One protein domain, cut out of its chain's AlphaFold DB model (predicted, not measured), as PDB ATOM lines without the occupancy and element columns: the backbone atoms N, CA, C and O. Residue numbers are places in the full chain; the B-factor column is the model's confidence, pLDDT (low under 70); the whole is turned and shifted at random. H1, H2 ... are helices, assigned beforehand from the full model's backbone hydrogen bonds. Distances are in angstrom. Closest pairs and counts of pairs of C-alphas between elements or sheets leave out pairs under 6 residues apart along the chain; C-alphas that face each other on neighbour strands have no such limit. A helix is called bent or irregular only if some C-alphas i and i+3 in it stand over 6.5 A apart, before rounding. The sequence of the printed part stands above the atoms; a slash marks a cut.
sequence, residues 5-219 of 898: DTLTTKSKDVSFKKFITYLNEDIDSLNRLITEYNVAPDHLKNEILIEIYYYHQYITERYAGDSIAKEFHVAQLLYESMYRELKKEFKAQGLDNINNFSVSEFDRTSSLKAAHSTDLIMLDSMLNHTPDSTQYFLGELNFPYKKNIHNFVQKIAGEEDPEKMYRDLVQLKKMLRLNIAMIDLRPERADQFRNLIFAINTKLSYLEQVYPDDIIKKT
ATOM      1  N   ASP A   5     156.868 122.057 155.225       82.56
ATOM      2  CA  ASP A   5     155.401 121.882 155.182       82.56
ATOM      3  C   ASP A   5     154.953 120.471 154.769       82.56
ATOM      4  O   ASP A   5     153.906 119.971 155.178       82.56
ATOM      5  N   THR A   6     155.774 119.750 154.004       79.62
ATOM      6  CA  THR A   6     155.470 118.355 153.645       79.62
ATOM      7  C   THR A   6     155.545 117.390 154.838       79.62
ATOM      8  O   THR A   6     154.952 116.312 154.782       79.62
ATOM      9  N   LEU A   7     156.226 117.760 155.929       78.75
ATOM     10  CA  LEU A   7     156.329 116.948 157.146       78.75
ATOM     11  C   LEU A   7     155.108 117.119 158.063       78.75
ATOM     12  O   LEU A   7     154.665 116.145 158.682       78.75
ATOM     13  N   THR A   8     154.494 118.310 158.099       76.94
ATOM     14  CA  THR A   8     153.282 118.565 158.906       76.94
ATOM     15  C   THR A   8     152.086 117.743 158.422       76.94
ATOM     16  O   THR A   8     151.292 117.255 159.231       76.94
ATOM     17  N   THR A   9     151.971 117.538 157.108       78.88
ATOM     18  CA  THR A   9     150.875 116.770 156.494       78.88
ATOM     19  C   THR A   9     150.982 115.266 156.754       78.88
ATOM     20  O   THR A   9     149.956 114.599 156.886       78.88
ATOM     21  N   LYS A  10     152.202 114.728 156.890       83.69
ATOM     22  CA  LYS A  10     152.455 113.286 157.060       83.69
ATOM     23  C   LYS A  10     152.384 112.804 158.509       83.69
ATOM     24  O   LYS A  10     151.988 111.663 158.746       83.69
ATOM     25  N   SER A  11     152.769 113.633 159.479       82.44
ATOM     26  CA  SER A  11     152.764 113.216 160.885       82.44
ATOM     27  C   SER A  11     151.341 113.134 161.451       82.44
ATOM     28  O   SER A  11     150.479 113.946 161.121       82.44
ATOM     29  N   LYS A  12     151.074 112.167 162.334       86.38
ATOM     30  CA  LYS A  12     149.844 112.127 163.156       86.38
ATOM     31  C   LYS A  12     150.052 112.720 164.553       86.38
ATOM     32  O   LYS A  12     149.081 112.932 165.272       86.38
ATOM     33  N   ASP A  13     151.297 112.997 164.929       84.88
ATOM     34  CA  ASP A  13     151.659 113.539 166.236       84.88
ATOM     35  C   ASP A  13     151.421 115.057 166.264       84.88
ATOM     36  O   ASP A  13     152.124 115.828 165.609       84.88
ATOM     37  N   VAL A  14     150.410 115.487 167.024       83.94
ATOM     38  CA  VAL A  14     150.022 116.900 167.170       83.94
ATOM     39  C   VAL A  14     151.161 117.745 167.746       83.94
ATOM     40  O   VAL A  14     151.336 118.889 167.328       83.94
ATOM     41  N   SER A  15     151.951 117.195 168.674       79.94
ATOM     42  CA  SER A  15     153.080 117.914 169.277       79.94
ATOM     43  C   SER A  15     154.178 118.171 168.247       79.94
ATOM     44  O   SER A  15     154.683 119.288 168.134       79.94
ATOM     45  N   PHE A  16     154.460 117.171 167.409       84.56
ATOM     46  CA  PHE A  16     155.417 117.292 166.321       84.56
ATOM     47  C   PHE A  16     154.948 118.272 165.238       84.56
ATOM     48  O   PHE A  16     155.751 119.056 164.746       84.56
ATOM     49  N   LYS A  17     153.649 118.297 164.902       86.06
ATOM     50  CA  LYS A  17     153.105 119.300 163.969       86.06
ATOM     51  C   LYS A  17     153.320 120.721 164.474       86.06
ATOM     52  O   LYS A  17     153.816 121.542 163.716       86.06
ATOM     53  N   LYS A  18     152.994 120.988 165.745       85.88
ATOM     54  CA  LYS A  18     153.233 122.299 166.368       85.88
ATOM     55  C   LYS A  18     154.710 122.677 166.329       85.88
ATOM     56  O   LYS A  18     155.031 123.798 165.959       85.88
ATOM     57  N   PHE A  19     155.596 121.733 166.655       87.75
ATOM     58  CA  PHE A  19     157.041 121.934 166.549       87.75
ATOM     59  C   PHE A  19     157.459 122.359 165.134       87.75
ATOM     60  O   PHE A  19     158.137 123.370 165.001       87.75
ATOM     61  N   ILE A  20     157.030 121.639 164.091       88.50
ATOM     62  CA  ILE A  20     157.380 121.985 162.705       88.50
ATOM     63  C   ILE A  20     156.784 123.335 162.294       88.50
ATOM     64  O   ILE A  20     157.460 124.097 161.614       88.50
ATOM     65  N   THR A  21     155.557 123.657 162.715       90.12
ATOM     66  CA  THR A  21     154.952 124.973 162.455       90.12
ATOM     67  C   THR A  21     155.806 126.097 163.035       90.12
ATOM     68  O   THR A  21     156.210 126.977 162.286       90.12
ATOM     69  N   TYR A  22     156.154 126.032 164.324       91.12
ATOM     70  CA  TYR A  22     157.002 127.053 164.943       91.12
ATOM     71  C   TYR A  22     158.394 127.106 164.309       91.12
ATOM     72  O   TYR A  22     158.916 128.187 164.063       91.12
ATOM     73  N   LEU A  23     158.983 125.947 164.001       91.69
ATOM     74  CA  LEU A  23     160.286 125.898 163.347       91.69
ATOM     75  C   LEU A  23     160.248 126.550 161.957       91.69
ATOM     76  O   LEU A  23     161.207 127.214 161.582       91.69
ATOM     77  N   ASN A  24     159.166 126.374 161.192       92.38
ATOM     78  CA  ASN A  24     159.010 127.032 159.895       92.38
ATOM     79  C   ASN A  24     158.913 128.557 160.045       92.38
ATOM     80  O   ASN A  24     159.570 129.257 159.285       92.38
ATOM     81  N   GLU A  25     158.184 129.066 161.045       93.44
ATOM     82  CA  GLU A  25     158.116 130.510 161.338       93.44
ATOM     83  C   GLU A  25     159.504 131.099 161.657       93.44
ATOM     84  O   GLU A  25     159.878 132.163 161.152       93.44
ATOM     85  N   ASP A  26     160.303 130.381 162.451       94.19
ATOM     86  CA  ASP A  26     161.675 130.785 162.763       94.19
ATOM     87  C   ASP A  26     162.605 130.659 161.532       94.19
ATOM     88  O   ASP A  26     163.472 131.504 161.304       94.19
ATOM     89  N   ILE A  27     162.416 129.650 160.674       93.44
ATOM     90  CA  ILE A  27     163.154 129.524 159.404       93.44
ATOM     91  C   ILE A  27     162.809 130.661 158.441       93.44
ATOM     92  O   ILE A  27     163.702 131.166 157.759       93.44
ATOM     93  N   ASP A  28     161.548 131.078 158.373       93.50
ATOM     94  CA  ASP A  28     161.120 132.202 157.540       93.50
ATOM     95  C   ASP A  28     161.732 133.515 158.032       93.50
ATOM     96  O   ASP A  28     162.248 134.301 157.235       93.50
ATOM     97  N   SER A  29     161.786 133.703 159.350       94.56
ATOM     98  CA  SER A  29     162.479 134.832 159.973       94.56
ATOM     99  C   SER A  29     163.978 134.838 159.638       94.56
ATOM    100  O   SER A  29     164.516 135.864 159.222       94.56
ATOM    101  N   LEU A  30     164.641 133.678 159.689       94.75
ATOM    102  CA  LEU A  30     166.043 133.532 159.287       94.75
ATOM    103  C   LEU A  30     166.243 133.790 157.780       94.75
ATOM    104  O   LEU A  30     167.221 134.417 157.376       94.75
ATOM    105  N   ASN A  31     165.310 133.344 156.935       94.06
ATOM    106  CA  ASN A  31     165.336 133.587 155.492       94.06
ATOM    107  C   ASN A  31     165.194 135.072 155.139       94.06
ATOM    108  O   ASN A  31     165.818 135.512 154.169       94.06
ATOM    109  N   ARG A  32     164.402 135.841 155.899       94.69
ATOM    110  CA  ARG A  32     164.320 137.300 155.729       94.69
ATOM    111  C   ARG A  32     165.674 137.952 155.972       94.69
ATOM    112  O   ARG A  32     166.147 138.646 155.078       94.69
ATOM    113  N   LEU A  33     166.334 137.642 157.091       95.62
ATOM    114  CA  LEU A  33     167.673 138.169 157.388       95.62
ATOM    115  C   LEU A  33     168.696 137.796 156.307       95.62
ATOM    116  O   LEU A  33     169.475 138.635 155.871       95.62
ATOM    117  N   ILE A  34     168.672 136.554 155.811       95.44
ATOM    118  CA  ILE A  34     169.548 136.125 154.704       95.44
ATOM    119  C   ILE A  34     169.249 136.914 153.421       95.44
ATOM    120  O   ILE A  34     170.165 137.282 152.688       95.44
ATOM    121  N   THR A  35     167.973 137.163 153.125       95.19
ATOM    122  CA  THR A  35     167.569 137.961 151.958       95.19
ATOM    123  C   THR A  35     168.071 139.392 152.089       95.19
ATOM    124  O   THR A  35     168.638 139.916 151.135       95.19
ATOM    125  N   GLU A  36     167.930 139.981 153.276       95.12
ATOM    126  CA  GLU A  36     168.439 141.308 153.601       95.12
ATOM    127  C   GLU A  36     169.965 141.373 153.452       95.12
ATOM    128  O   GLU A  36     170.462 142.220 152.717       95.12
ATOM    129  N   TYR A  37     170.709 140.418 154.024       96.31
ATOM    130  CA  TYR A  37     172.170 140.314 153.887       96.31
ATOM    131  C   TYR A  37     172.628 140.302 152.423       96.31
ATOM    132  O   TYR A  37     173.589 140.979 152.057       96.31
ATOM    133  N   ASN A  38     171.931 139.550 151.568       95.56
ATOM    134  CA  ASN A  38     172.299 139.406 150.160       95.56
ATOM    135  C   ASN A  38     172.134 140.700 149.350       95.56
ATOM    136  O   ASN A  38     172.814 140.862 148.336       95.56
ATOM    137  N   VAL A  39     171.235 141.599 149.764       95.88
ATOM    138  CA  VAL A  39     170.982 142.881 149.081       95.88
ATOM    139  C   VAL A  39     171.563 144.086 149.824       95.88
ATOM    140  O   VAL A  39     171.594 145.183 149.268       95.88
ATOM    141  N   ALA A  40     172.022 143.895 151.061       94.00
ATOM    142  CA  ALA A  40     172.555 144.952 151.901       94.00
ATOM    143  C   ALA A  40     173.868 145.530 151.345       94.00
ATOM    144  O   ALA A  40     174.682 144.807 150.757       94.00
ATOM    145  N   PRO A  41     174.122 146.831 151.559       92.50
ATOM    146  CA  PRO A  41     175.422 147.425 151.281       92.50
ATOM    147  C   PRO A  41     176.498 146.847 152.213       92.50
ATOM    148  O   PRO A  41     176.207 146.411 153.328       92.50
ATOM    149  N   ASP A  42     177.763 146.887 151.784       87.50
ATOM    150  CA  ASP A  42     178.864 146.213 152.493       87.50
ATOM    151  C   ASP A  42     179.031 146.659 153.955       87.50
ATOM    152  O   ASP A  42     179.375 145.840 154.804       87.50
ATOM    153  N   HIS A  43     178.720 147.918 154.278       84.50
ATOM    154  CA  HIS A  43     178.796 148.423 155.653       84.50
ATOM    155  C   HIS A  43     177.736 147.820 156.597       84.50
ATOM    156  O   HIS A  43     177.976 147.768 157.799       84.50
ATOM    157  N   LEU A  44     176.602 147.329 156.078       90.06
ATOM    158  CA  LEU A  44     175.554 146.663 156.871       90.06
ATOM    159  C   LEU A  44     175.679 145.138 156.876       90.06
ATOM    160  O   LEU A  44     175.152 144.485 157.776       90.06
ATOM    161  N   LYS A  45     176.389 144.552 155.903       94.00
ATOM    162  CA  LYS A  45     176.533 143.092 155.797       94.00
ATOM    163  C   LYS A  45     177.087 142.453 157.064       94.00
ATOM    164  O   LYS A  45     176.622 141.381 157.434       94.00
ATOM    165  N   ASN A  46     178.042 143.099 157.733       93.88
ATOM    166  CA  ASN A  46     178.620 142.572 158.970       93.88
ATOM    167  C   ASN A  46     177.581 142.465 160.089       93.88
ATOM    168  O   ASN A  46     177.481 141.409 160.710       93.88
ATOM    169  N   GLU A  47     176.779 143.510 160.302       93.00
ATOM    170  CA  GLU A  47     175.753 143.508 161.350       93.00
ATOM    171  C   GLU A  47     174.665 142.472 161.052       93.00
ATOM    172  O   GLU A  47     174.356 141.646 161.908       93.00
ATOM    173  N   ILE A  48     174.166 142.415 159.812       95.19
ATOM    174  CA  ILE A  48     173.141 141.429 159.435       95.19
ATOM    175  C   ILE A  48     173.700 139.999 159.529       95.19
ATOM    176  O   ILE A  48     173.006 139.082 159.964       95.19
ATOM    177  N   LEU A  49     174.973 139.773 159.188       96.44
ATOM    178  CA  LEU A  49     175.610 138.464 159.357       96.44
ATOM    179  C   LEU A  49     175.672 138.041 160.835       96.44
ATOM    180  O   LEU A  49     175.450 136.869 161.154       96.44
ATOM    181  N   ILE A  50     175.922 138.989 161.740       95.12
ATOM    182  CA  ILE A  50     175.886 138.768 163.190       95.12
ATOM    183  C   ILE A  50     174.446 138.502 163.670       95.12
ATOM    184  O   ILE A  50     174.237 137.606 164.492       95.12
ATOM    185  N   GLU A  51     173.442 139.200 163.132       95.69
ATOM    186  CA  GLU A  51     172.018 138.926 163.386       95.69
ATOM    187  C   GLU A  51     171.638 137.492 162.971       95.69
ATOM    188  O   GLU A  51     171.054 136.755 163.769       95.69
ATOM    189  N   ILE A  52     172.039 137.052 161.767       96.56
ATOM    190  CA  ILE A  52     171.827 135.676 161.277       96.56
ATOM    191  C   ILE A  52     172.488 134.669 162.225       96.56
ATOM    192  O   ILE A  52     171.875 133.654 162.555       96.56
ATOM    193  N   TYR A  53     173.716 134.936 162.680       95.19
ATOM    194  CA  TYR A  53     174.431 134.069 163.619       95.19
ATOM    195  C   TYR A  53     173.682 133.907 164.947       95.19
ATOM    196  O   TYR A  53     173.391 132.781 165.353       95.19
ATOM    197  N   TYR A  54     173.326 135.009 165.613       93.44
ATOM    198  CA  TYR A  54     172.648 134.944 166.911       93.44
ATOM    199  C   TYR A  54     171.242 134.358 166.804       93.44
ATOM    200  O   TYR A  54     170.812 133.622 167.694       93.44
ATOM    201  N   TYR A  55     170.527 134.635 165.713       95.25
ATOM    202  CA  TYR A  55     169.207 134.059 165.510       95.25
ATOM    203  C   TYR A  55     169.273 132.566 165.158       95.25
ATOM    204  O   TYR A  55     168.476 131.773 165.658       95.25
ATOM    205  N   HIS A  56     170.280 132.138 164.392       94.62
ATOM    206  CA  HIS A  56     170.569 130.717 164.193       94.62
ATOM    207  C   HIS A  56     170.846 130.008 165.525       94.62
ATOM    208  O   HIS A  56     170.238 128.969 165.790       94.62
ATOM    209  N   GLN A  57     171.676 130.590 166.396       92.06
ATOM    210  CA  GLN A  57     171.908 130.053 167.740       92.06
ATOM    211  C   GLN A  57     170.610 129.940 168.542       92.06
ATOM    212  O   GLN A  57     170.321 128.864 169.072       92.06
ATOM    213  N   TYR A  58     169.791 130.996 168.553       92.62
ATOM    214  CA  TYR A  58     168.485 130.998 169.209       92.62
ATOM    215  C   TYR A  58     167.610 129.824 168.753       92.62
ATOM    216  O   TYR A  58     167.117 129.073 169.593       92.62
ATOM    217  N   ILE A  59     167.498 129.577 167.444       92.81
ATOM    218  CA  ILE A  59     166.749 128.431 166.900       92.81
ATOM    219  C   ILE A  59     167.313 127.107 167.432       92.81
ATOM    220  O   ILE A  59     166.563 126.225 167.857       92.81
ATOM    221  N   THR A  60     168.640 126.953 167.443       91.12
ATOM    222  CA  THR A  60     169.277 125.717 167.922       91.12
ATOM    223  C   THR A  60     169.128 125.479 169.427       91.12
ATOM    224  O   THR A  60     169.201 124.327 169.860       91.12
ATOM    225  N   GLU A  61     168.899 126.533 170.212       90.62
ATOM    226  CA  GLU A  61     168.687 126.475 171.661       90.62
ATOM    227  C   GLU A  61     167.208 126.336 172.040       90.62
ATOM    228  O   GLU A  61     166.881 125.657 173.018       90.62
ATOM    229  N   ARG A  62     166.307 126.942 171.261       90.19
ATOM    230  CA  ARG A  62     164.857 126.951 171.495       90.19
ATOM    231  C   ARG A  62     164.222 125.577 171.347       90.19
ATOM    232  O   ARG A  62     163.284 125.234 172.066       90.19
ATOM    233  N   TYR A  63     164.715 124.776 170.410       90.50
ATOM    234  CA  TYR A  63     164.102 123.498 170.081       90.50
ATOM    235  C   TYR A  63     164.848 122.307 170.674       90.50
ATOM    236  O   TYR A  63     166.074 122.241 170.719       90.50
ATOM    237  N   ALA A  64     164.072 121.312 171.099       85.50
ATOM    238  CA  ALA A  64     164.592 120.034 171.552       85.50
ATOM    239  C   ALA A  64     165.426 119.361 170.452       85.50
ATOM    240  O   ALA A  64     164.917 119.073 169.364       85.50
ATOM    241  N   GLY A  65     166.675 119.020 170.769       82.62
ATOM    242  CA  GLY A  65     167.563 118.331 169.833       82.62
ATOM    243  C   GLY A  65     166.991 117.003 169.319       82.62
ATOM    244  O   GLY A  65     167.215 116.654 168.167       82.62
ATOM    245  N   ASP A  66     166.193 116.289 170.121       83.75
ATOM    246  CA  ASP A  66     165.518 115.057 169.689       83.75
ATOM    247  C   ASP A  66     164.402 115.333 168.673       83.75
ATOM    248  O   ASP A  66     164.220 114.563 167.732       83.75
ATOM    249  N   SER A  67     163.673 116.445 168.816       85.12
ATOM    250  CA  SER A  67     162.667 116.863 167.832       85.12
ATOM    251  C   SER A  67     163.316 117.241 166.504       85.12
ATOM    252  O   SER A  67     162.805 116.856 165.456       85.12
ATOM    253  N   ILE A  68     164.471 117.911 166.549       83.38
ATOM    254  CA  ILE A  68     165.283 118.205 165.361       83.38
ATOM    255  C   ILE A  68     165.846 116.906 164.751       83.38
ATOM    256  O   ILE A  68     165.789 116.720 163.538       83.38
ATOM    257  N   ALA A  69     166.338 115.975 165.574       83.44
ATOM    258  CA  ALA A  69     166.948 114.718 165.127       83.44
ATOM    259  C   ALA A  69     165.970 113.744 164.456       83.44
ATOM    260  O   ALA A  69     166.407 112.919 163.649       83.44
ATOM    261  N   LYS A  70     164.665 113.827 164.772       84.50
ATOM    262  CA  LYS A  70     163.615 113.028 164.108       84.50
ATOM    263  C   LYS A  70     163.633 113.209 162.590       84.50
ATOM    264  O   LYS A  70     163.312 112.271 161.870       84.50
ATOM    265  N   GLU A  71     164.054 114.379 162.121       85.94
ATOM    266  CA  GLU A  71     164.166 114.703 160.706       85.94
ATOM    267  C   GLU A  71     165.621 115.016 160.377       85.94
ATOM    268  O   GLU A  71     166.071 116.157 160.450       85.94
ATOM    269  N   PHE A  72     166.374 113.982 159.994       85.12
ATOM    270  CA  PHE A  72     167.813 114.079 159.729       85.12
ATOM    271  C   PHE A  72     168.188 115.265 158.821       85.12
ATOM    272  O   PHE A  72     169.171 115.952 159.078       85.12
ATOM    273  N   HIS A  73     167.366 115.559 157.808       85.19
ATOM    274  CA  HIS A  73     167.575 116.686 156.898       85.19
ATOM    275  C   HIS A  73     167.464 118.052 157.593       85.19
ATOM    276  O   HIS A  73     168.225 118.958 157.262       85.19
ATOM    277  N   VAL A  74     166.556 118.204 158.565       86.94
ATOM    278  CA  VAL A  74     166.424 119.426 159.378       86.94
ATOM    279  C   VAL A  74     167.685 119.611 160.217       86.94
ATOM    280  O   VAL A  74     168.292 120.681 160.200       86.94
ATOM    281  N   ALA A  75     168.113 118.550 160.905       87.50
ATOM    282  CA  ALA A  75     169.310 118.567 161.738       87.50
ATOM    283  C   ALA A  75     170.574 118.879 160.919       87.50
ATOM    284  O   ALA A  75     171.380 119.716 161.317       87.50
ATOM    285  N   GLN A  76     170.721 118.258 159.748       87.69
ATOM    286  CA  GLN A  76     171.832 118.507 158.834       87.69
ATOM    287  C   GLN A  76     171.832 119.952 158.321       87.69
ATOM    288  O   GLN A  76     172.879 120.600 158.265       87.69
ATOM    289  N   LEU A  77     170.659 120.480 157.970       89.31
ATOM    290  CA  LEU A  77     170.524 121.850 157.497       89.31
ATOM    291  C   LEU A  77     170.927 122.856 158.583       89.31
ATOM    292  O   LEU A  77     171.773 123.713 158.324       89.31
ATOM    293  N   LEU A  78     170.357 122.731 159.786       89.62
ATOM    294  CA  LEU A  78     170.601 123.659 160.889       89.62
ATOM    295  C   LEU A  78     172.016 123.520 161.457       89.62
ATOM    296  O   LEU A  78     172.695 124.524 161.630       89.62
ATOM    297  N   TYR A  79     172.495 122.310 161.738       89.38
ATOM    298  CA  TYR A  79     173.757 122.134 162.465       89.38
ATOM    299  C   TYR A  79     174.991 122.031 161.567       89.38
ATOM    300  O   TYR A  79     176.093 122.336 162.020       89.38
ATOM    301  N   GLU A  80     174.843 121.627 160.301       89.31
ATOM    302  CA  GLU A  80     175.990 121.480 159.398       89.31
ATOM    303  C   GLU A  80     176.012 122.519 158.284       89.31
ATOM    304  O   GLU A  80     177.030 123.183 158.085       89.31
ATOM    305  N   SER A  81     174.934 122.631 157.505       91.81
ATOM    306  CA  SER A  81     174.922 123.471 156.303       91.81
ATOM    307  C   SER A  81     174.920 124.956 156.649       91.81
ATOM    308  O   SER A  81     175.793 125.672 156.168       91.81
ATOM    309  N   MET A  82     174.030 125.400 157.542       93.06
ATOM    310  CA  MET A  82     174.008 126.795 158.000       93.06
ATOM    311  C   MET A  82     175.318 127.200 158.669       93.06
ATOM    312  O   MET A  82     175.874 128.243 158.347       93.06
ATOM    313  N   TYR A  83     175.863 126.344 159.534       91.50
ATOM    314  CA  TYR A  83     177.151 126.601 160.176       91.50
ATOM    315  C   TYR A  83     178.297 126.734 159.150       91.50
ATOM    316  O   TYR A  83     179.145 127.617 159.280       91.50
ATOM    317  N   ARG A  84     178.334 125.880 158.112       91.81
ATOM    318  CA  ARG A  84     179.340 125.970 157.036       91.81
ATOM    319  C   ARG A  84     179.244 127.284 156.266       91.81
ATOM    320  O   ARG A  84     180.284 127.895 156.033       91.81
ATOM    321  N   GLU A  85     178.036 127.700 155.895       95.38
ATOM    322  CA  GLU A  85     177.833 128.966 155.184       95.38
ATOM    323  C   GLU A  85     178.175 130.163 156.071       95.38
ATOM    324  O   GLU A  85     178.974 130.993 155.656       95.38
ATOM    325  N   LEU A  86     177.707 130.203 157.324       95.19
ATOM    326  CA  LEU A  86     178.081 131.253 158.279       95.19
ATOM    327  C   LEU A  86     179.600 131.383 158.396       95.19
ATOM    328  O   LEU A  86     180.146 132.469 158.232       95.19
ATOM    329  N   LYS A  87     180.308 130.268 158.601       92.75
ATOM    330  CA  LYS A  87     181.770 130.279 158.700       92.75
ATOM    331  C   LYS A  87     182.438 130.804 157.426       92.75
ATOM    332  O   LYS A  87     183.442 131.506 157.507       92.75
ATOM    333  N   LYS A  88     181.919 130.439 156.254       94.62
ATOM    334  CA  LYS A  88     182.423 130.918 154.962       94.62
ATOM    335  C   LYS A  88     182.237 132.431 154.822       94.62
ATOM    336  O   LYS A  88     183.191 133.104 154.442       94.62
ATOM    337  N   GLU A  89     181.054 132.943 155.152       96.50
ATOM    338  CA  GLU A  89     180.732 134.369 155.054       96.50
ATOM    339  C   GLU A  89     181.525 135.200 156.078       96.50
ATOM    340  O   GLU A  89     182.169 136.171 155.695       96.50
ATOM    341  N   PHE A  90     181.619 134.770 157.341       95.19
ATOM    342  CA  PHE A  90     182.460 135.442 158.347       95.19
ATOM    343  C   PHE A  90     183.933 135.473 157.941       95.19
ATOM    344  O   PHE A  90     184.602 136.497 158.077       95.19
ATOM    345  N   LYS A  91     184.437 134.379 157.364       93.19
ATOM    346  CA  LYS A  91     185.806 134.333 156.851       93.19
ATOM    347  C   LYS A  91     186.026 135.322 155.708       93.19
ATOM    348  O   LYS A  91     187.097 135.918 155.633       93.19
ATOM    349  N   ALA A  92     185.040 135.512 154.829       94.44
ATOM    350  CA  ALA A  92     185.114 136.529 153.780       94.44
ATOM    351  C   ALA A  92     185.212 137.955 154.356       94.44
ATOM    352  O   ALA A  92     185.811 138.817 153.723       94.44
ATOM    353  N   GLN A  93     184.712 138.166 155.579       92.94
ATOM    354  CA  GLN A  93     184.834 139.415 156.340       92.94
ATOM    355  C   GLN A  93     186.086 139.480 157.240       92.94
ATOM    356  O   GLN A  93     186.256 140.429 158.001       92.94
ATOM    357  N   GLY A  94     186.986 138.492 157.159       92.50
ATOM    358  CA  GLY A  94     188.238 138.456 157.923       92.50
ATOM    359  C   GLY A  94     188.164 137.744 159.278       92.50
ATOM    360  O   GLY A  94     189.130 137.805 160.033       92.50
ATOM    361  N   LEU A  95     187.066 137.046 159.587       91.44
ATOM    362  CA  LEU A  95     186.904 136.286 160.829       91.44
ATOM    363  C   LEU A  95     187.022 134.769 160.587       91.44
ATOM    364  O   LEU A  95     186.103 134.127 160.080       91.44
ATOM    365  N   ASP A  96     188.152 134.160 160.966       86.31
ATOM    366  CA  ASP A  96     188.405 132.723 160.741       86.31
ATOM    367  C   ASP A  96     187.662 131.785 161.720       86.31
ATOM    368  O   ASP A  96     187.412 130.614 161.389       86.31
ATOM    369  N   ASN A  97     187.310 132.276 162.916       84.38
ATOM    370  CA  ASN A  97     186.609 131.525 163.959       84.38
ATOM    371  C   ASN A  97     185.296 132.211 164.342       84.38
ATOM    372  O   ASN A  97     185.279 133.396 164.643       84.38
ATOM    373  N   ILE A  98     184.205 131.450 164.372       89.06
ATOM    374  CA  ILE A  98     182.860 131.958 164.666       89.06
ATOM    375  C   ILE A  98     182.377 131.509 166.046       89.06
ATOM    376  O   ILE A  98     181.221 131.140 166.218       89.06
ATOM    377  N   ASN A  99     183.284 131.459 167.024       85.38
ATOM    378  CA  ASN A  99     182.903 131.241 168.416       85.38
ATOM    379  C   ASN A  99     182.287 132.519 169.010       85.38
ATOM    380  O   ASN A  99     182.478 133.607 168.470       85.38
ATOM    381  N   ASN A 100     181.553 132.400 170.121       83.06
ATOM    382  CA  ASN A 100     180.850 133.542 170.722       83.06
ATOM    383  C   ASN A 100     181.784 134.715 171.040       83.06
ATOM    384  O   ASN A 100     181.394 135.868 170.853       83.06
ATOM    385  N   PHE A 101     183.006 134.428 171.489       82.38
ATOM    386  CA  PHE A 101     183.997 135.452 171.776       82.38
ATOM    387  C   PHE A 101     184.475 136.141 170.492       82.38
ATOM    388  O   PHE A 101     184.339 137.353 170.374       82.38
ATOM    389  N   SER A 102     184.938 135.381 169.498       86.62
ATOM    390  CA  SER A 102     185.437 135.909 168.225       86.62
ATOM    391  C   SER A 102     184.368 136.691 167.460       86.62
ATOM    392  O   SER A 102     184.665 137.744 166.907       86.62
ATOM    393  N   VAL A 103     183.110 136.231 167.460       89.62
ATOM    394  CA  VAL A 103     181.997 136.985 166.857       89.62
ATOM    395  C   VAL A 103     181.725 138.269 167.639       89.62
ATOM    396  O   VAL A 103     181.498 139.300 167.020       89.62
ATOM    397  N   SER A 104     181.787 138.245 168.974       86.56
ATOM    398  CA  SER A 104     181.618 139.454 169.796       86.56
ATOM    399  C   SER A 104     182.755 140.462 169.600       86.56
ATOM    400  O   SER A 104     182.513 141.665 169.556       86.56
ATOM    401  N   GLU A 105     183.992 139.995 169.450       86.50
ATOM    402  CA  GLU A 105     185.146 140.842 169.152       86.50
ATOM    403  C   GLU A 105     185.050 141.443 167.742       86.50
ATOM    404  O   GLU A 105     185.232 142.650 167.557       86.50
ATOM    405  N   PHE A 106     184.691 140.622 166.753       90.81
ATOM    406  CA  PHE A 106     184.432 141.056 165.381       90.81
ATOM    407  C   PHE A 106     183.317 142.103 165.314       90.81
ATOM    408  O   PHE A 106     183.457 143.132 164.659       90.81
ATOM    409  N   ASP A 107     182.227 141.871 166.035       90.88
ATOM    410  CA  ASP A 107     181.089 142.776 166.178       90.88
ATOM    411  C   ASP A 107     181.523 144.157 166.699       90.88
ATOM    412  O   ASP A 107     181.257 145.182 166.069       90.88
ATOM    413  N   ARG A 108     182.308 144.199 167.781       86.81
ATOM    414  CA  ARG A 108     182.826 145.467 168.323       86.81
ATOM    415  C   ARG A 108     183.768 146.176 167.353       86.81
ATOM    416  O   ARG A 108     183.608 147.365 167.090       86.81
ATOM    417  N   THR A 109     184.749 145.460 166.809       86.81
ATOM    418  CA  THR A 109     185.786 146.053 165.947       86.81
ATOM    419  C   THR A 109     185.245 146.509 164.592       86.81
ATOM    420  O   THR A 109     185.711 147.513 164.054       86.81
ATOM    421  N   SER A 110     184.253 145.809 164.039       86.62
ATOM    422  CA  SER A 110     183.553 146.234 162.822       86.62
ATOM    423  C   SER A 110     182.656 147.446 163.084       86.62
ATOM    424  O   SER A 110     182.683 148.388 162.294       86.62
ATOM    425  N   SER A 111     181.966 147.482 164.228       82.50
ATOM    426  CA  SER A 111     181.142 148.618 164.657       82.50
ATOM    427  C   SER A 111     181.946 149.902 164.857       82.50
ATOM    428  O   SER A 111     181.531 150.959 164.399       82.50
ATOM    429  N   LEU A 112     183.130 149.827 165.476       80.38
ATOM    430  CA  LEU A 112     183.980 151.007 165.700       80.38
ATOM    431  C   LEU A 112     184.438 151.680 164.399       80.38
ATOM    432  O   LEU A 112     184.686 152.881 164.387       80.38
ATOM    433  N   LYS A 113     184.544 150.927 163.297       79.75
ATOM    434  CA  LYS A 113     184.871 151.492 161.978       79.75
ATOM    435  C   LYS A 113     183.692 152.236 161.348       79.75
ATOM    436  O   LYS A 113     183.914 153.059 160.466       79.75
ATOM    437  N   ALA A 114     182.469 151.915 161.770       73.56
ATOM    438  CA  ALA A 114     181.228 152.471 161.241       73.56
ATOM    439  C   ALA A 114     180.622 153.571 162.132       73.56
ATOM    440  O   ALA A 114     179.813 154.352 161.641       73.56
ATOM    441  N   ALA A 115     181.001 153.639 163.412       69.31
ATOM    442  CA  ALA A 115     180.390 154.537 164.387       69.31
ATOM    443  C   ALA A 115     180.593 156.023 164.042       69.31
ATOM    444  O   ALA A 115     181.710 156.485 163.783       69.31
ATOM    445  N   HIS A 116     179.507 156.792 164.109       69.06
ATOM    446  CA  HIS A 116     179.515 158.248 164.028       69.06
ATOM    447  C   HIS A 116     179.375 158.863 165.430       69.06
ATOM    448  O   HIS A 116     178.771 158.285 166.332       69.06
ATOM    449  N   SER A 117     179.890 160.080 165.638       61.56
ATOM    450  CA  SER A 117     179.807 160.770 166.941       61.56
ATOM    451  C   SER A 117     178.369 161.003 167.433       61.56
ATOM    452  O   SER A 117     178.150 161.245 168.616       61.56
ATOM    453  N   THR A 118     177.382 160.935 166.536       66.81
ATOM    454  CA  THR A 118     175.948 161.041 166.834       66.81
ATOM    455  C   THR A 118     175.377 159.821 167.562       66.81
ATOM    456  O   THR A 118     174.358 159.953 168.236       66.81
ATOM    457  N   ASP A 119     176.030 158.660 167.483       71.19
ATOM    458  CA  ASP A 119     175.478 157.397 167.991       71.19
ATOM    459  C   ASP A 119     175.533 157.333 169.526       71.19
ATOM    460  O   ASP A 119     174.601 156.858 170.176       71.19
ATOM    461  N   LEU A 120     176.576 157.914 170.132       71.06
ATOM    462  CA  LEU A 120     176.697 158.025 171.589       71.06
ATOM    463  C   LEU A 120     175.617 158.923 172.199       71.06
ATOM    464  O   LEU A 120     175.092 158.593 173.256       71.06
ATOM    465  N   ILE A 121     175.227 160.001 171.509       75.12
ATOM    466  CA  ILE A 121     174.151 160.898 171.964       75.12
ATOM    467  C   ILE A 121     172.826 160.137 172.042       75.12
ATOM    468  O   ILE A 121     172.031 160.374 172.947       75.12
ATOM    469  N   MET A 122     172.584 159.202 171.121       73.31
ATOM    470  CA  MET A 122     171.372 158.386 171.130       73.31
ATOM    471  C   MET A 122     171.350 157.407 172.313       73.31
ATOM    472  O   MET A 122     170.326 157.307 172.989       73.31
ATOM    473  N   LEU A 123     172.458 156.714 172.593       77.62
ATOM    474  CA  LEU A 123     172.542 155.825 173.755       77.62
ATOM    475  C   LEU A 123     172.468 156.608 175.068       77.62
ATOM    476  O   LEU A 123     171.702 156.222 175.943       77.62
ATOM    477  N   ASP A 124     173.183 157.726 175.183       77.31
ATOM    478  CA  ASP A 124     173.102 158.601 176.354       77.31
ATOM    479  C   ASP A 124     171.695 159.175 176.516       77.31
ATOM    480  O   ASP A 124     171.186 159.229 177.628       77.31
ATOM    481  N   SER A 125     171.011 159.530 175.427       74.56
ATOM    482  CA  SER A 125     169.603 159.928 175.482       74.56
ATOM    483  C   SER A 125     168.702 158.787 175.951       74.56
ATOM    484  O   SER A 125     167.678 159.059 176.565       74.56
ATOM    485  N   MET A 126     169.012 157.526 175.655       72.00
ATOM    486  CA  MET A 126     168.219 156.391 176.136       72.00
ATOM    487  C   MET A 126     168.520 156.035 177.593       72.00
ATOM    488  O   MET A 126     167.608 155.631 178.310       72.00
ATOM    489  N   LEU A 127     169.775 156.173 178.021       74.38
ATOM    490  CA  LEU A 127     170.212 155.858 179.383       74.38
ATOM    491  C   LEU A 127     169.914 156.999 180.369       74.38
ATOM    492  O   LEU A 127     169.568 156.725 181.510       74.38
ATOM    493  N   ASN A 128     169.995 158.261 179.935       69.56
ATOM    494  CA  ASN A 128     169.960 159.440 180.811       69.56
ATOM    495  C   ASN A 128     168.685 160.302 180.684       69.56
ATOM    496  O   ASN A 128     168.629 161.373 181.292       69.56
ATOM    497  N   HIS A 129     167.679 159.938 179.874       64.19
ATOM    498  CA  HIS A 129     166.458 160.756 179.711       64.19
ATOM    499  C   HIS A 129     165.162 160.085 180.182       64.19
ATOM    500  O   HIS A 129     165.081 158.886 180.436       64.19
ATOM    501  N   THR A 130     164.130 160.928 180.304       56.59
ATOM    502  CA  THR A 130     162.796 160.636 180.839       56.59
ATOM    503  C   THR A 130     162.095 159.462 180.130       56.59
ATOM    504  O   THR A 130     162.362 159.203 178.948       56.59
ATOM    505  N   PRO A 131     161.137 158.782 180.803       60.97
ATOM    506  CA  PRO A 131     160.373 157.653 180.255       60.97
ATOM    507  C   PRO A 131     159.779 157.876 178.853       60.97
ATOM    508  O   PRO A 131     159.674 156.922 178.082       60.97
ATOM    509  N   ASP A 132     159.458 159.122 178.491       62.66
ATOM    510  CA  ASP A 132     158.877 159.497 177.196       62.66
ATOM    511  C   ASP A 132     159.796 159.184 176.004       62.66
ATOM    512  O   ASP A 132     159.337 158.690 174.969       62.66
ATOM    513  N   SER A 133     161.106 159.401 176.154       62.00
ATOM    514  CA  SER A 133     162.103 159.127 175.107       62.00
ATOM    515  C   SER A 133     162.238 157.624 174.841       62.00
ATOM    516  O   SER A 133     162.186 157.173 173.695       62.00
ATOM    517  N   THR A 134     162.285 156.826 175.910       65.88
ATOM    518  CA  THR A 134     162.282 155.363 175.834       65.88
ATOM    519  C   THR A 134     160.947 154.845 175.289       65.88
ATOM    520  O   THR A 134     160.911 153.899 174.504       65.88
ATOM    521  N   GLN A 135     159.820 155.471 175.639       66.88
ATOM    522  CA  GLN A 135     158.503 155.069 175.146       66.88
ATOM    523  C   GLN A 135     158.339 155.323 173.642       66.88
ATOM    524  O   GLN A 135     157.788 154.449 172.958       66.88
ATOM    525  N   TYR A 136     158.854 156.452 173.137       70.81
ATOM    526  CA  TYR A 136     158.985 156.740 171.706       70.81
ATOM    527  C   TYR A 136     159.850 155.676 171.026       70.81
ATOM    528  O   TYR A 136     159.419 155.030 170.068       70.81
ATOM    529  N   PHE A 137     161.015 155.384 171.613       65.94
ATOM    530  CA  PHE A 137     161.945 154.377 171.114       65.94
ATOM    531  C   PHE A 137     161.473 152.936 171.232       65.94
ATOM    532  O   PHE A 137     162.182 152.070 170.737       65.94
ATOM    533  N   LEU A 138     160.325 152.634 171.838       71.81
ATOM    534  CA  LEU A 138     159.796 151.271 171.962       71.81
ATOM    535  C   LEU A 138     158.348 151.144 171.449       71.81
ATOM    536  O   LEU A 138     157.697 150.133 171.701       71.81
ATOM    537  N   GLY A 139     157.809 152.157 170.759       70.12
ATOM    538  CA  GLY A 139     156.397 152.235 170.348       70.12
ATOM    539  C   GLY A 139     155.871 151.048 169.529       70.12
ATOM    540  O   GLY A 139     154.720 150.665 169.711       70.12
ATOM    541  N   GLU A 140     156.716 150.442 168.690       62.69
ATOM    542  CA  GLU A 140     156.326 149.365 167.754       62.69
ATOM    543  C   GLU A 140     156.639 147.948 168.245       62.69
ATOM    544  O   GLU A 140     156.316 146.968 167.579       62.69
ATOM    545  N   LEU A 141     157.285 147.816 169.404       62.28
ATOM    546  CA  LEU A 141     157.558 146.505 169.976       62.28
ATOM    547  C   LEU A 141     156.285 145.908 170.572       62.28
ATOM    548  O   LEU A 141     155.546 146.581 171.296       62.28
ATOM    549  N   ASN A 142     156.086 144.607 170.360       62.25
ATOM    550  CA  ASN A 142     155.085 143.850 171.106       62.25
ATOM    551  C   ASN A 142     155.303 144.035 172.620       62.25
ATOM    552  O   ASN A 142     156.439 144.035 173.107       62.25
ATOM    553  N   PHE A 143     154.202 144.167 173.368       52.69
ATOM    554  CA  PHE A 143     154.191 144.541 174.791       52.69
ATOM    555  C   PHE A 143     155.196 143.776 175.686       52.69
ATOM    556  O   PHE A 143     155.841 144.424 176.515       52.69
ATOM    557  N   PRO A 144     155.417 142.450 175.527       60.00
ATOM    558  CA  PRO A 144     156.402 141.726 176.333       60.00
ATOM    559  C   PRO A 144     157.845 142.195 176.090       60.00
ATOM    560  O   PRO A 144     158.595 142.405 177.039       60.00
ATOM    561  N   TYR A 145     158.226 142.417 174.830       66.50
ATOM    562  CA  TYR A 145     159.585 142.826 174.466       66.50
ATOM    563  C   TYR A 145     159.860 144.280 174.827       66.50
ATOM    564  O   TYR A 145     160.933 144.592 175.341       66.50
ATOM    565  N   LYS A 146     158.859 145.151 174.643       74.31
ATOM    566  CA  LYS A 146     158.902 146.543 175.101       74.31
ATOM    567  C   LYS A 146     159.209 146.625 176.593       74.31
ATOM    568  O   LYS A 146     160.120 147.344 176.986       74.31
ATOM    569  N   LYS A 147     158.469 145.873 177.414       72.56
ATOM    570  CA  LYS A 147     158.667 145.847 178.867       72.56
ATOM    571  C   LYS A 147     160.058 145.333 179.235       72.56
ATOM    572  O   LYS A 147     160.713 145.935 180.076       72.56
ATOM    573  N   ASN A 148     160.514 144.262 178.587       69.50
ATOM    574  CA  ASN A 148     161.825 143.686 178.874       69.50
ATOM    575  C   ASN A 148     162.956 144.659 178.528       69.50
ATOM    576  O   ASN A 148     163.791 144.908 179.385       69.50
ATOM    577  N   ILE A 149     162.951 145.260 177.332       73.25
ATOM    578  CA  ILE A 149     163.975 146.237 176.933       73.25
ATOM    579  C   ILE A 149     163.919 147.481 177.825       73.25
ATOM    580  O   ILE A 149     164.960 147.937 178.280       73.25
ATOM    581  N   HIS A 150     162.727 148.001 178.133       75.44
ATOM    582  CA  HIS A 150     162.581 149.156 179.022       75.44
ATOM    583  C   HIS A 150     163.158 148.887 180.416       75.44
ATOM    584  O   HIS A 150     164.010 149.638 180.878       75.44
ATOM    585  N   ASN A 151     162.751 147.786 181.056       72.12
ATOM    586  CA  ASN A 151     163.272 147.390 182.364       72.12
ATOM    587  C   ASN A 151     164.795 147.211 182.331       72.12
ATOM    588  O   ASN A 151     165.482 147.533 183.294       72.12
ATOM    589  N   PHE A 152     165.316 146.697 181.218       75.88
ATOM    590  CA  PHE A 152     166.738 146.464 181.040       75.88
ATOM    591  C   PHE A 152     167.534 147.766 180.889       75.88
ATOM    592  O   PHE A 152     168.573 147.929 181.518       75.88
ATOM    593  N   VAL A 153     167.022 148.726 180.117       76.81
ATOM    594  CA  VAL A 153     167.612 150.067 179.978       76.81
ATOM    595  C   VAL A 153     167.630 150.794 181.325       76.81
ATOM    596  O   VAL A 153     168.662 151.337 181.702       76.81
ATOM    597  N   GLN A 154     166.535 150.729 182.088       77.00
ATOM    598  CA  GLN A 154     166.467 151.308 183.437       77.00
ATOM    599  C   GLN A 154     167.479 150.662 184.396       77.00
ATOM    600  O   GLN A 154     168.123 151.358 185.174       77.00
ATOM    601  N   LYS A 155     167.678 149.338 184.299       78.94
ATOM    602  CA  LYS A 155     168.696 148.613 185.074       78.94
ATOM    603  C   LYS A 155     170.121 149.085 184.750       78.94
ATOM    604  O   LYS A 155     170.929 149.172 185.664       78.94
ATOM    605  N   ILE A 156     170.427 149.375 183.481       80.19
ATOM    606  CA  ILE A 156     171.752 149.868 183.066       80.19
ATOM    607  C   ILE A 156     171.974 151.319 183.512       80.19
ATOM    608  O   ILE A 156     173.083 151.664 183.902       80.19
ATOM    609  N   ALA A 157     170.941 152.165 183.450       78.56
ATOM    610  CA  ALA A 157     171.052 153.598 183.736       78.56
ATOM    611  C   ALA A 157     171.553 153.913 185.159       78.56
ATOM    612  O   ALA A 157     172.232 154.916 185.354       78.56
ATOM    613  N   GLY A 158     171.240 153.057 186.137       78.12
ATOM    614  CA  GLY A 158     171.703 153.187 187.523       78.12
ATOM    615  C   GLY A 158     172.893 152.298 187.888       78.12
ATOM    616  O   GLY A 158     173.178 152.154 189.072       78.12
ATOM    617  N   GLU A 159     173.535 151.641 186.918       86.88
ATOM    618  CA  GLU A 159     174.640 150.727 187.206       86.88
ATOM    619  C   GLU A 159     175.974 151.472 187.317       86.88
ATOM    620  O   GLU A 159     176.401 152.129 186.370       86.88
ATOM    621  N   GLU A 160     176.654 151.322 188.452       88.00
ATOM    622  CA  GLU A 160     177.966 151.931 188.703       88.00
ATOM    623  C   GLU A 160     179.118 150.927 188.539       88.00
ATOM    624  O   GLU A 160     180.233 151.346 188.233       88.00
ATOM    625  N   ASP A 161     178.867 149.617 188.679       85.88
ATOM    626  CA  ASP A 161     179.867 148.562 188.467       85.88
ATOM    627  C   ASP A 161     180.136 148.368 186.958       85.88
ATOM    628  O   ASP A 161     179.257 147.886 186.226       85.88
ATOM    629  N   PRO A 162     181.352 148.678 186.460       85.69
ATOM    630  CA  PRO A 162     181.693 148.536 185.048       85.69
ATOM    631  C   PRO A 162     181.552 147.106 184.516       85.69
ATOM    632  O   PRO A 162     181.146 146.931 183.365       85.69
ATOM    633  N   GLU A 163     181.848 146.076 185.321       82.69
ATOM    634  CA  GLU A 163     181.750 144.673 184.891       82.69
ATOM    635  C   GLU A 163     180.276 144.290 184.708       82.69
ATOM    636  O   GLU A 163     179.892 143.662 183.713       82.69
ATOM    637  N   LYS A 164     179.416 144.712 185.642       84.31
ATOM    638  CA  LYS A 164     177.972 144.494 185.540       84.31
ATOM    639  C   LYS A 164     177.349 145.295 184.401       84.31
ATOM    640  O   LYS A 164     176.578 144.711 183.637       84.31
ATOM    641  N   MET A 165     177.723 146.561 184.227       87.56
ATOM    642  CA  MET A 165     177.280 147.384 183.098       87.56
ATOM    643  C   MET A 165     177.674 146.744 181.764       87.56
ATOM    644  O   MET A 165     176.848 146.651 180.857       87.56
ATOM    645  N   TYR A 166     178.913 146.259 181.650       88.38
ATOM    646  CA  TYR A 166     179.402 145.570 180.460       88.38
ATOM    647  C   TYR A 166     178.554 144.329 180.142       88.38
ATOM    648  O   TYR A 166     178.062 144.181 179.020       88.38
ATOM    649  N   ARG A 167     178.327 143.453 181.134       84.25
ATOM    650  CA  ARG A 167     177.478 142.259 180.973       84.25
ATOM    651  C   ARG A 167     176.058 142.623 180.553       84.25
ATOM    652  O   ARG A 167     175.532 142.023 179.614       84.25
ATOM    653  N   ASP A 168     175.464 143.612 181.217       85.88
ATOM    654  CA  ASP A 168     174.103 144.041 180.928       85.88
ATOM    655  C   ASP A 168     174.026 144.583 179.477       85.88
ATOM    656  O   ASP A 168     173.220 144.115 178.671       85.88
ATOM    657  N   LEU A 169     174.935 145.464 179.055       89.00
ATOM    658  CA  LEU A 169     174.982 145.986 177.679       89.00
ATOM    659  C   LEU A 169     175.131 144.889 176.605       89.00
ATOM    660  O   LEU A 169     174.464 144.950 175.566       89.00
ATOM    661  N   VAL A 170     175.953 143.859 176.844       88.44
ATOM    662  CA  VAL A 170     176.068 142.698 175.939       88.44
ATOM    663  C   VAL A 170     174.726 141.970 175.799       88.44
ATOM    664  O   VAL A 170     174.331 141.607 174.686       88.44
ATOM    665  N   GLN A 171     174.000 141.793 176.902       86.00
ATOM    666  CA  GLN A 171     172.688 141.152 176.895       86.00
ATOM    667  C   GLN A 171     171.639 142.003 176.166       86.00
ATOM    668  O   GLN A 171     170.898 141.472 175.333       86.00
ATOM    669  N   LEU A 172     171.606 143.319 176.407       88.19
ATOM    670  CA  LEU A 172     170.711 144.239 175.698       88.19
ATOM    671  C   LEU A 172     170.929 144.153 174.185       88.19
ATOM    672  O   LEU A 172     169.970 144.010 173.425       88.19
ATOM    673  N   LYS A 173     172.191 144.163 173.748       92.06
ATOM    674  CA  LYS A 173     172.560 144.003 172.339       92.06
ATOM    675  C   LYS A 173     172.008 142.704 171.743       92.06
ATOM    676  O   LYS A 173     171.384 142.732 170.683       92.06
ATOM    677  N   LYS A 174     172.176 141.570 172.434       89.62
ATOM    678  CA  LYS A 174     171.621 140.275 171.997       89.62
ATOM    679  C   LYS A 174     170.093 140.328 171.886       89.62
ATOM    680  O   LYS A 174     169.539 139.873 170.888       89.62
ATOM    681  N   MET A 175     169.412 140.922 172.868       87.81
ATOM    682  CA  MET A 175     167.955 141.082 172.843       87.81
ATOM    683  C   MET A 175     167.482 141.929 171.659       87.81
ATOM    684  O   MET A 175     166.503 141.558 171.013       87.81
ATOM    685  N   LEU A 176     168.160 143.038 171.354       90.88
ATOM    686  CA  LEU A 176     167.820 143.892 170.213       90.88
ATOM    687  C   LEU A 176     167.912 143.116 168.892       90.88
ATOM    688  O   LEU A 176     166.955 143.133 168.123       90.88
ATOM    689  N   ARG A 177     168.982 142.342 168.680       92.75
ATOM    690  CA  ARG A 177     169.141 141.493 167.484       92.75
ATOM    691  C   ARG A 177     168.051 140.443 167.337       92.75
ATOM    692  O   ARG A 177     167.498 140.268 166.256       92.75
ATOM    693  N   LEU A 178     167.698 139.767 168.431       90.31
ATOM    694  CA  LEU A 178     166.596 138.804 168.405       90.31
ATOM    695  C   LEU A 178     165.265 139.484 168.063       90.31
ATOM    696  O   LEU A 178     164.464 138.911 167.333       90.31
ATOM    697  N   ASN A 179     165.038 140.719 168.521       88.88
ATOM    698  CA  ASN A 179     163.843 141.476 168.147       88.88
ATOM    699  C   ASN A 179     163.830 141.865 166.664       88.88
ATOM    700  O   ASN A 179     162.768 141.772 166.055       88.88
ATOM    701  N   ILE A 180     164.976 142.249 166.088       91.69
ATOM    702  CA  ILE A 180     165.104 142.502 164.641       91.69
ATOM    703  C   ILE A 180     164.728 141.246 163.846       91.69
ATOM    704  O   ILE A 180     163.987 141.328 162.874       91.69
ATOM    705  N   ALA A 181     165.185 140.074 164.292       90.12
ATOM    706  CA  ALA A 181     164.909 138.813 163.613       90.12
ATOM    707  C   ALA A 181     163.444 138.349 163.745       90.12
ATOM    708  O   ALA A 181     162.827 137.904 162.773       90.12
ATOM    709  N   MET A 182     162.897 138.413 164.964       87.44
ATOM    710  CA  MET A 182     161.603 137.814 165.312       87.44
ATOM    711  C   MET A 182     160.407 138.693 164.955       87.44
ATOM    712  O   MET A 182     159.313 138.178 164.713       87.44
ATOM    713  N   ILE A 183     160.575 140.015 164.979       84.44
ATOM    714  CA  ILE A 183     159.502 140.963 164.690       84.44
ATOM    715  C   ILE A 183     159.703 141.446 163.260       84.44
ATOM    716  O   ILE A 183     160.799 141.850 162.892       84.44
ATOM    717  N   ASP A 184     158.638 141.421 162.458       81.75
ATOM    718  CA  ASP A 184     158.631 142.022 161.121       81.75
ATOM    719  C   ASP A 184     158.662 143.554 161.258       81.75
ATOM    720  O   ASP A 184     157.642 144.239 161.159       81.75
ATOM    721  N   LEU A 185     159.825 144.083 161.643       84.38
ATOM    722  CA  LEU A 185     160.044 145.508 161.824       84.38
ATOM    723  C   LEU A 185     160.067 146.187 160.460       84.38
ATOM    724  O   LEU A 185     160.601 145.665 159.482       84.38
ATOM    725  N   ARG A 186     159.529 147.406 160.411       87.00
ATOM    726  CA  ARG A 186     159.742 148.275 159.253       87.00
ATOM    727  C   ARG A 186     161.246 148.558 159.102       87.00
ATOM    728  O   ARG A 186     161.912 148.680 160.134       87.00
ATOM    729  N   PRO A 187     161.782 148.694 157.876       87.25
ATOM    730  CA  PRO A 187     163.216 148.895 157.656       87.25
ATOM    731  C   PRO A 187     163.811 150.033 158.495       87.25
ATOM    732  O   PRO A 187     164.800 149.834 159.192       87.25
ATOM    733  N   GLU A 188     163.128 151.180 158.564       86.69
ATOM    734  CA  GLU A 188     163.583 152.347 159.331       86.69
ATOM    735  C   GLU A 188     163.725 152.035 160.826       86.69
ATOM    736  O   GLU A 188     164.516 152.638 161.550       86.69
ATOM    737  N   ARG A 189     162.919 151.089 161.308       85.94
ATOM    738  CA  ARG A 189     162.892 150.679 162.700       85.94
ATOM    739  C   ARG A 189     163.966 149.647 163.021       85.94
ATOM    740  O   ARG A 189     164.561 149.727 164.096       85.94
ATOM    741  N   ALA A 190     164.218 148.713 162.107       89.94
ATOM    742  CA  ALA A 190     165.372 147.824 162.197       89.94
ATOM    743  C   ALA A 190     166.673 148.645 162.223       89.94
ATOM    744  O   ALA A 190     167.508 148.434 163.100       89.94
ATOM    745  N   ASP A 191     166.776 149.671 161.375       88.56
ATOM    746  CA  ASP A 191     167.921 150.588 161.343       88.56
ATOM    747  C   ASP A 191     168.098 151.348 162.663       88.56
ATOM    748  O   ASP A 191     169.211 151.458 163.173       88.56
ATOM    749  N   GLN A 192     167.011 151.806 163.294       86.25
ATOM    750  CA  GLN A 192     167.083 152.406 164.634       86.25
ATOM    751  C   GLN A 192     167.649 151.441 165.684       86.25
ATOM    752  O   GLN A 192     168.422 151.857 166.546       86.25
ATOM    753  N   PHE A 193     167.278 150.159 165.643       89.69
ATOM    754  CA  PHE A 193     167.837 149.167 166.565       89.69
ATOM    755  C   PHE A 193     169.301 148.859 166.267       89.69
ATOM    756  O   PHE A 193     170.080 148.730 167.210       89.69
ATOM    757  N   ARG A 194     169.704 148.820 164.995       91.62
ATOM    758  CA  ARG A 194     171.115 148.676 164.603       91.62
ATOM    759  C   ARG A 194     171.954 149.866 165.060       91.62
ATOM    760  O   ARG A 194     173.005 149.665 165.653       91.62
ATOM    761  N   ASN A 195     171.446 151.091 164.921       87.38
ATOM    762  CA  ASN A 195     172.101 152.295 165.449       87.38
ATOM    763  C   ASN A 195     172.283 152.229 166.970       87.38
ATOM    764  O   ASN A 195     173.348 152.565 167.488       87.38
ATOM    765  N   LEU A 196     171.282 151.721 167.697       87.00
ATOM    766  CA  LEU A 196     171.416 151.482 169.133       87.00
ATOM    767  C   LEU A 196     172.486 150.426 169.444       87.00
ATOM    768  O   LEU A 196     173.275 150.606 170.368       87.00
ATOM    769  N   ILE A 197     172.540 149.339 168.671       91.06
ATOM    770  CA  ILE A 197     173.570 148.301 168.800       91.06
ATOM    771  C   ILE A 197     174.973 148.883 168.562       91.06
ATOM    772  O   ILE A 197     175.880 148.610 169.352       91.06
ATOM    773  N   PHE A 198     175.152 149.736 167.549       89.50
ATOM    774  CA  PHE A 198     176.420 150.430 167.291       89.50
ATOM    775  C   PHE A 198     176.839 151.321 168.465       89.50
ATOM    776  O   PHE A 198     177.993 151.279 168.909       89.50
ATOM    777  N   ALA A 199     175.896 152.072 169.031       86.88
ATOM    778  CA  ALA A 199     176.154 152.899 170.200       86.88
ATOM    779  C   ALA A 199     176.549 152.054 171.426       86.88
ATOM    780  O   ALA A 199     177.523 152.369 172.115       86.88
ATOM    781  N   ILE A 200     175.863 150.925 171.653       90.44
ATOM    782  CA  ILE A 200     176.213 149.956 172.701       90.44
ATOM    783  C   ILE A 200     177.634 149.420 172.490       90.44
ATOM    784  O   ILE A 200     178.421 149.400 173.433       90.44
ATOM    785  N   ASN A 201     178.003 149.022 171.270       90.31
ATOM    786  CA  ASN A 201     179.352 148.535 170.966       90.31
ATOM    787  C   ASN A 201     180.432 149.593 171.218       90.31
ATOM    788  O   ASN A 201     181.522 149.264 171.696       90.31
ATOM    789  N   THR A 202     180.120 150.861 170.952       87.88
ATOM    790  CA  THR A 202     181.019 151.981 171.250       87.88
ATOM    791  C   THR A 202     181.227 152.111 172.759       87.88
ATOM    792  O   THR A 202     182.367 152.189 173.220       87.88
ATOM    793  N   LYS A 203     180.149 152.032 173.552       88.88
ATOM    794  CA  LYS A 203     180.226 152.056 175.021       88.88
ATOM    795  C   LYS A 203     180.966 150.846 175.595       88.88
ATOM    796  O   LYS A 203     181.789 151.021 176.487       88.88
ATOM    797  N   LEU A 204     180.718 149.642 175.077       89.50
ATOM    798  CA  LEU A 204     181.435 148.426 175.477       89.50
ATOM    799  C   LEU A 204     182.942 148.568 175.236       89.50
ATOM    800  O   LEU A 204     183.731 148.261 176.122       89.50
ATOM    801  N   SER A 205     183.330 149.096 174.074       87.94
ATOM    802  CA  SER A 205     184.740 149.329 173.736       87.94
ATOM    803  C   SER A 205     185.387 150.366 174.660       87.94
ATOM    804  O   SER A 205     186.531 150.200 175.072       87.94
ATOM    805  N   TYR A 206     184.650 151.421 175.025       87.69
ATOM    806  CA  TYR A 206     185.099 152.397 176.019       87.69
ATOM    807  C   TYR A 206     185.318 151.752 177.396       87.69
ATOM    808  O   TYR A 206     186.356 151.976 178.010       87.69
ATOM    809  N   LEU A 207     184.376 150.926 177.869       86.69
ATOM    810  CA  LEU A 207     184.508 150.236 179.156       86.69
ATOM    811  C   LEU A 207     185.761 149.352 179.195       86.69
ATOM    812  O   LEU A 207     186.480 149.386 180.183       86.69
ATOM    813  N   GLU A 208     186.075 148.633 178.117       85.75
ATOM    814  CA  GLU A 208     187.300 147.823 178.035       85.75
ATOM    815  C   GLU A 208     188.586 148.649 178.046       85.75
ATOM    816  O   GLU A 208     189.582 148.228 178.627       85.75
ATOM    817  N   GLN A 209     188.578 149.821 177.405       86.56
ATOM    818  CA  GLN A 209     189.736 150.717 177.397       86.56
ATOM    819  C   GLN A 209     189.992 151.334 178.774       86.56
ATOM    820  O   GLN A 209     191.148 151.521 179.150       86.56
ATOM    821  N   VAL A 210     188.927 151.661 179.512       87.69
ATOM    822  CA  VAL A 210     189.022 152.303 180.831       87.69
ATOM    823  C   VAL A 210     189.240 151.285 181.952       87.69
ATOM    824  O   VAL A 210     189.981 151.577 182.886       87.69
ATOM    825  N   TYR A 211     188.655 150.089 181.841       84.62
ATOM    826  CA  TYR A 211     188.707 149.026 182.854       84.62
ATOM    827  C   TYR A 211     189.271 147.707 182.285       84.62
ATOM    828  O   TYR A 211     188.604 146.666 182.326       84.62
ATOM    829  N   PRO A 212     190.500 147.712 181.729       78.38
ATOM    830  CA  PRO A 212     191.051 146.545 181.050       78.38
ATOM    831  C   PRO A 212     191.300 145.378 182.010       78.38
ATOM    832  O   PRO A 212     191.007 144.236 181.674       78.38
ATOM    833  N   ASP A 213     191.803 145.632 183.219       72.44
ATOM    834  CA  ASP A 213     192.150 144.563 184.159       72.44
ATOM    835  C   ASP A 213     190.928 143.781 184.667       72.44
ATOM    836  O   ASP A 213     191.036 142.571 184.881       72.44
ATOM    837  N   ASP A 214     189.774 144.438 184.793       63.41
ATOM    838  CA  ASP A 214     188.540 143.832 185.305       63.41
ATOM    839  C   ASP A 214     187.755 143.094 184.210       63.41
ATOM    840  O   ASP A 214     187.133 142.060 184.464       63.41
ATOM    841  N   ILE A 215     187.815 143.590 182.966       66.00
ATOM    842  CA  ILE A 215     187.026 143.062 181.843       66.00
ATOM    843  C   ILE A 215     187.843 142.087 180.972       66.00
ATOM    844  O   ILE A 215     187.304 141.078 180.511       66.00
ATOM    845  N   ILE A 216     189.143 142.344 180.768       57.78
ATOM    846  CA  ILE A 216     189.993 141.628 179.795       57.78
ATOM    847  C   ILE A 216     190.675 140.390 180.401       57.78
ATOM    848  O   ILE A 216     190.903 139.407 179.698       57.78
ATOM    849  N   LYS A 217     190.947 140.341 181.718       54.12
ATOM    850  CA  LYS A 217     191.619 139.169 182.334       54.12
ATOM    851  C   LYS A 217     190.836 137.852 182.226       54.12
ATOM    852  O   LYS A 217     191.423 136.789 182.410       54.12
ATOM    853  N   LYS A 218     189.540 137.888 181.891       55.12
ATOM    854  CA  LYS A 218     188.709 136.690 181.654       55.12
ATOM    855  C   LYS A 218     188.570 136.315 180.172       55.12
ATOM    856  O   LYS A 218     187.976 135.281 179.861       55.12
ATOM    857  N   THR A 219     189.109 137.114 179.255       47.59
ATOM    858  CA  THR A 219     188.861 137.004 177.816       47.59
ATOM    859  C   THR A 219     190.159 136.792 177.030       47.59
ATOM    860  O   THR A 219     190.727 137.699 176.440       47.59
TER     861      THR A 219
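What this domain is: This is residues 5 to 219 of the 898 residues of the protein "Serine/threonine protein kinase" of Legionella shakespearei DSM 23087 (UniProt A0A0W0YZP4). Two groups of helices stand at nearly a right angle to each other: the long H2, with H3, H5 and H6, makes one group, H3 running between H2 and H5, and H9, H10 and H11 make the other, H10 crossing H3 with residues 174 to 181 and meeting H2 with residues 181 to 182 alone. H7 packs crosswise on H11, while H1 packs on H2 at one far end and the short H12 is near the other. The printed part has 215 residues with twelve named helices, H1 to H12 in order, and no named strand; its class is all helix. It is compact, with a radius of gyration of the C-alphas of 18.6 A and spans of 56 by 39 by 33 A.

Where its parts are: H2, residues 14 to 39, measures 38.0 A, from C-alpha 14 at (150.022, 116.900, 167.170) to C-alpha 39 at (170.982, 142.881, 149.081). H1 is residues 5 to 10, H3 42 to 62 at 30.5 A, H4 65 to 69, H5 72 to 92 at 29.0 A and H6 100 to 114 at 21.2 A. H3 is only just irregular: C-alphas 43 and 46 are 6.7 A apart. H7 is residues 117 to 128, H8 131 to 136, H9 143 to 157 at 21.1 A, H10 162 to 182 at 30.1 A, H11 187 to 210 at 34.9 A and H12 212 to 215, with C-alpha 215 at (187.026, 143.062, 181.843).

How they stand to each other: H2 and H3 form a helical hairpin at a shallow tilt of 10 degrees; their closest C-alphas, Tyr 37 and Lys 45, are 5.5 A apart. H3 touches H5 at a shallow tilt of 27 degrees, opposite ways, closest at C-alphas 53 and 86, 7.1 A. Residues 51 to 55 of H3 touch residues 174 to 181 of H10, about perpendicular at 89 degrees, with C-alphas 51 and 177 closest at 5.6 A. H10 and H11 are a helical hairpin at 19 degrees, closest at C-alphas 173 and 197, 5.7 A. H6 touches residues 198 to 205 of H11, about perpendicular at 77 degrees, with C-alphas 108 and 201 closest at 5.3 A. H4 and H5 only just touch, only at the corner, with 3 pairs of C-alphas within 8 A, as do H7 and H8. Every O i to N i+4 pair is within hydrogen-bond range in H2, H4, H8, H9, H10 and H11; the figures are 0 of 2 in H1, with 2 of 3 O i to N i+3 pairs, 15 of 17 in H3 and H5, 9 of 11 in H6 and 7 of 8 in H7, and H12 is too short for such a pair.

The domain as a whole: The two C-alphas farthest apart, of Lys 12 and Val 210, are 58.8 A apart. The printed part has no cut, and no link is long. Mean pLDDT of the printed part is 83.9; 26 residues are under 70, among them 128 to 135 and 214 to 219.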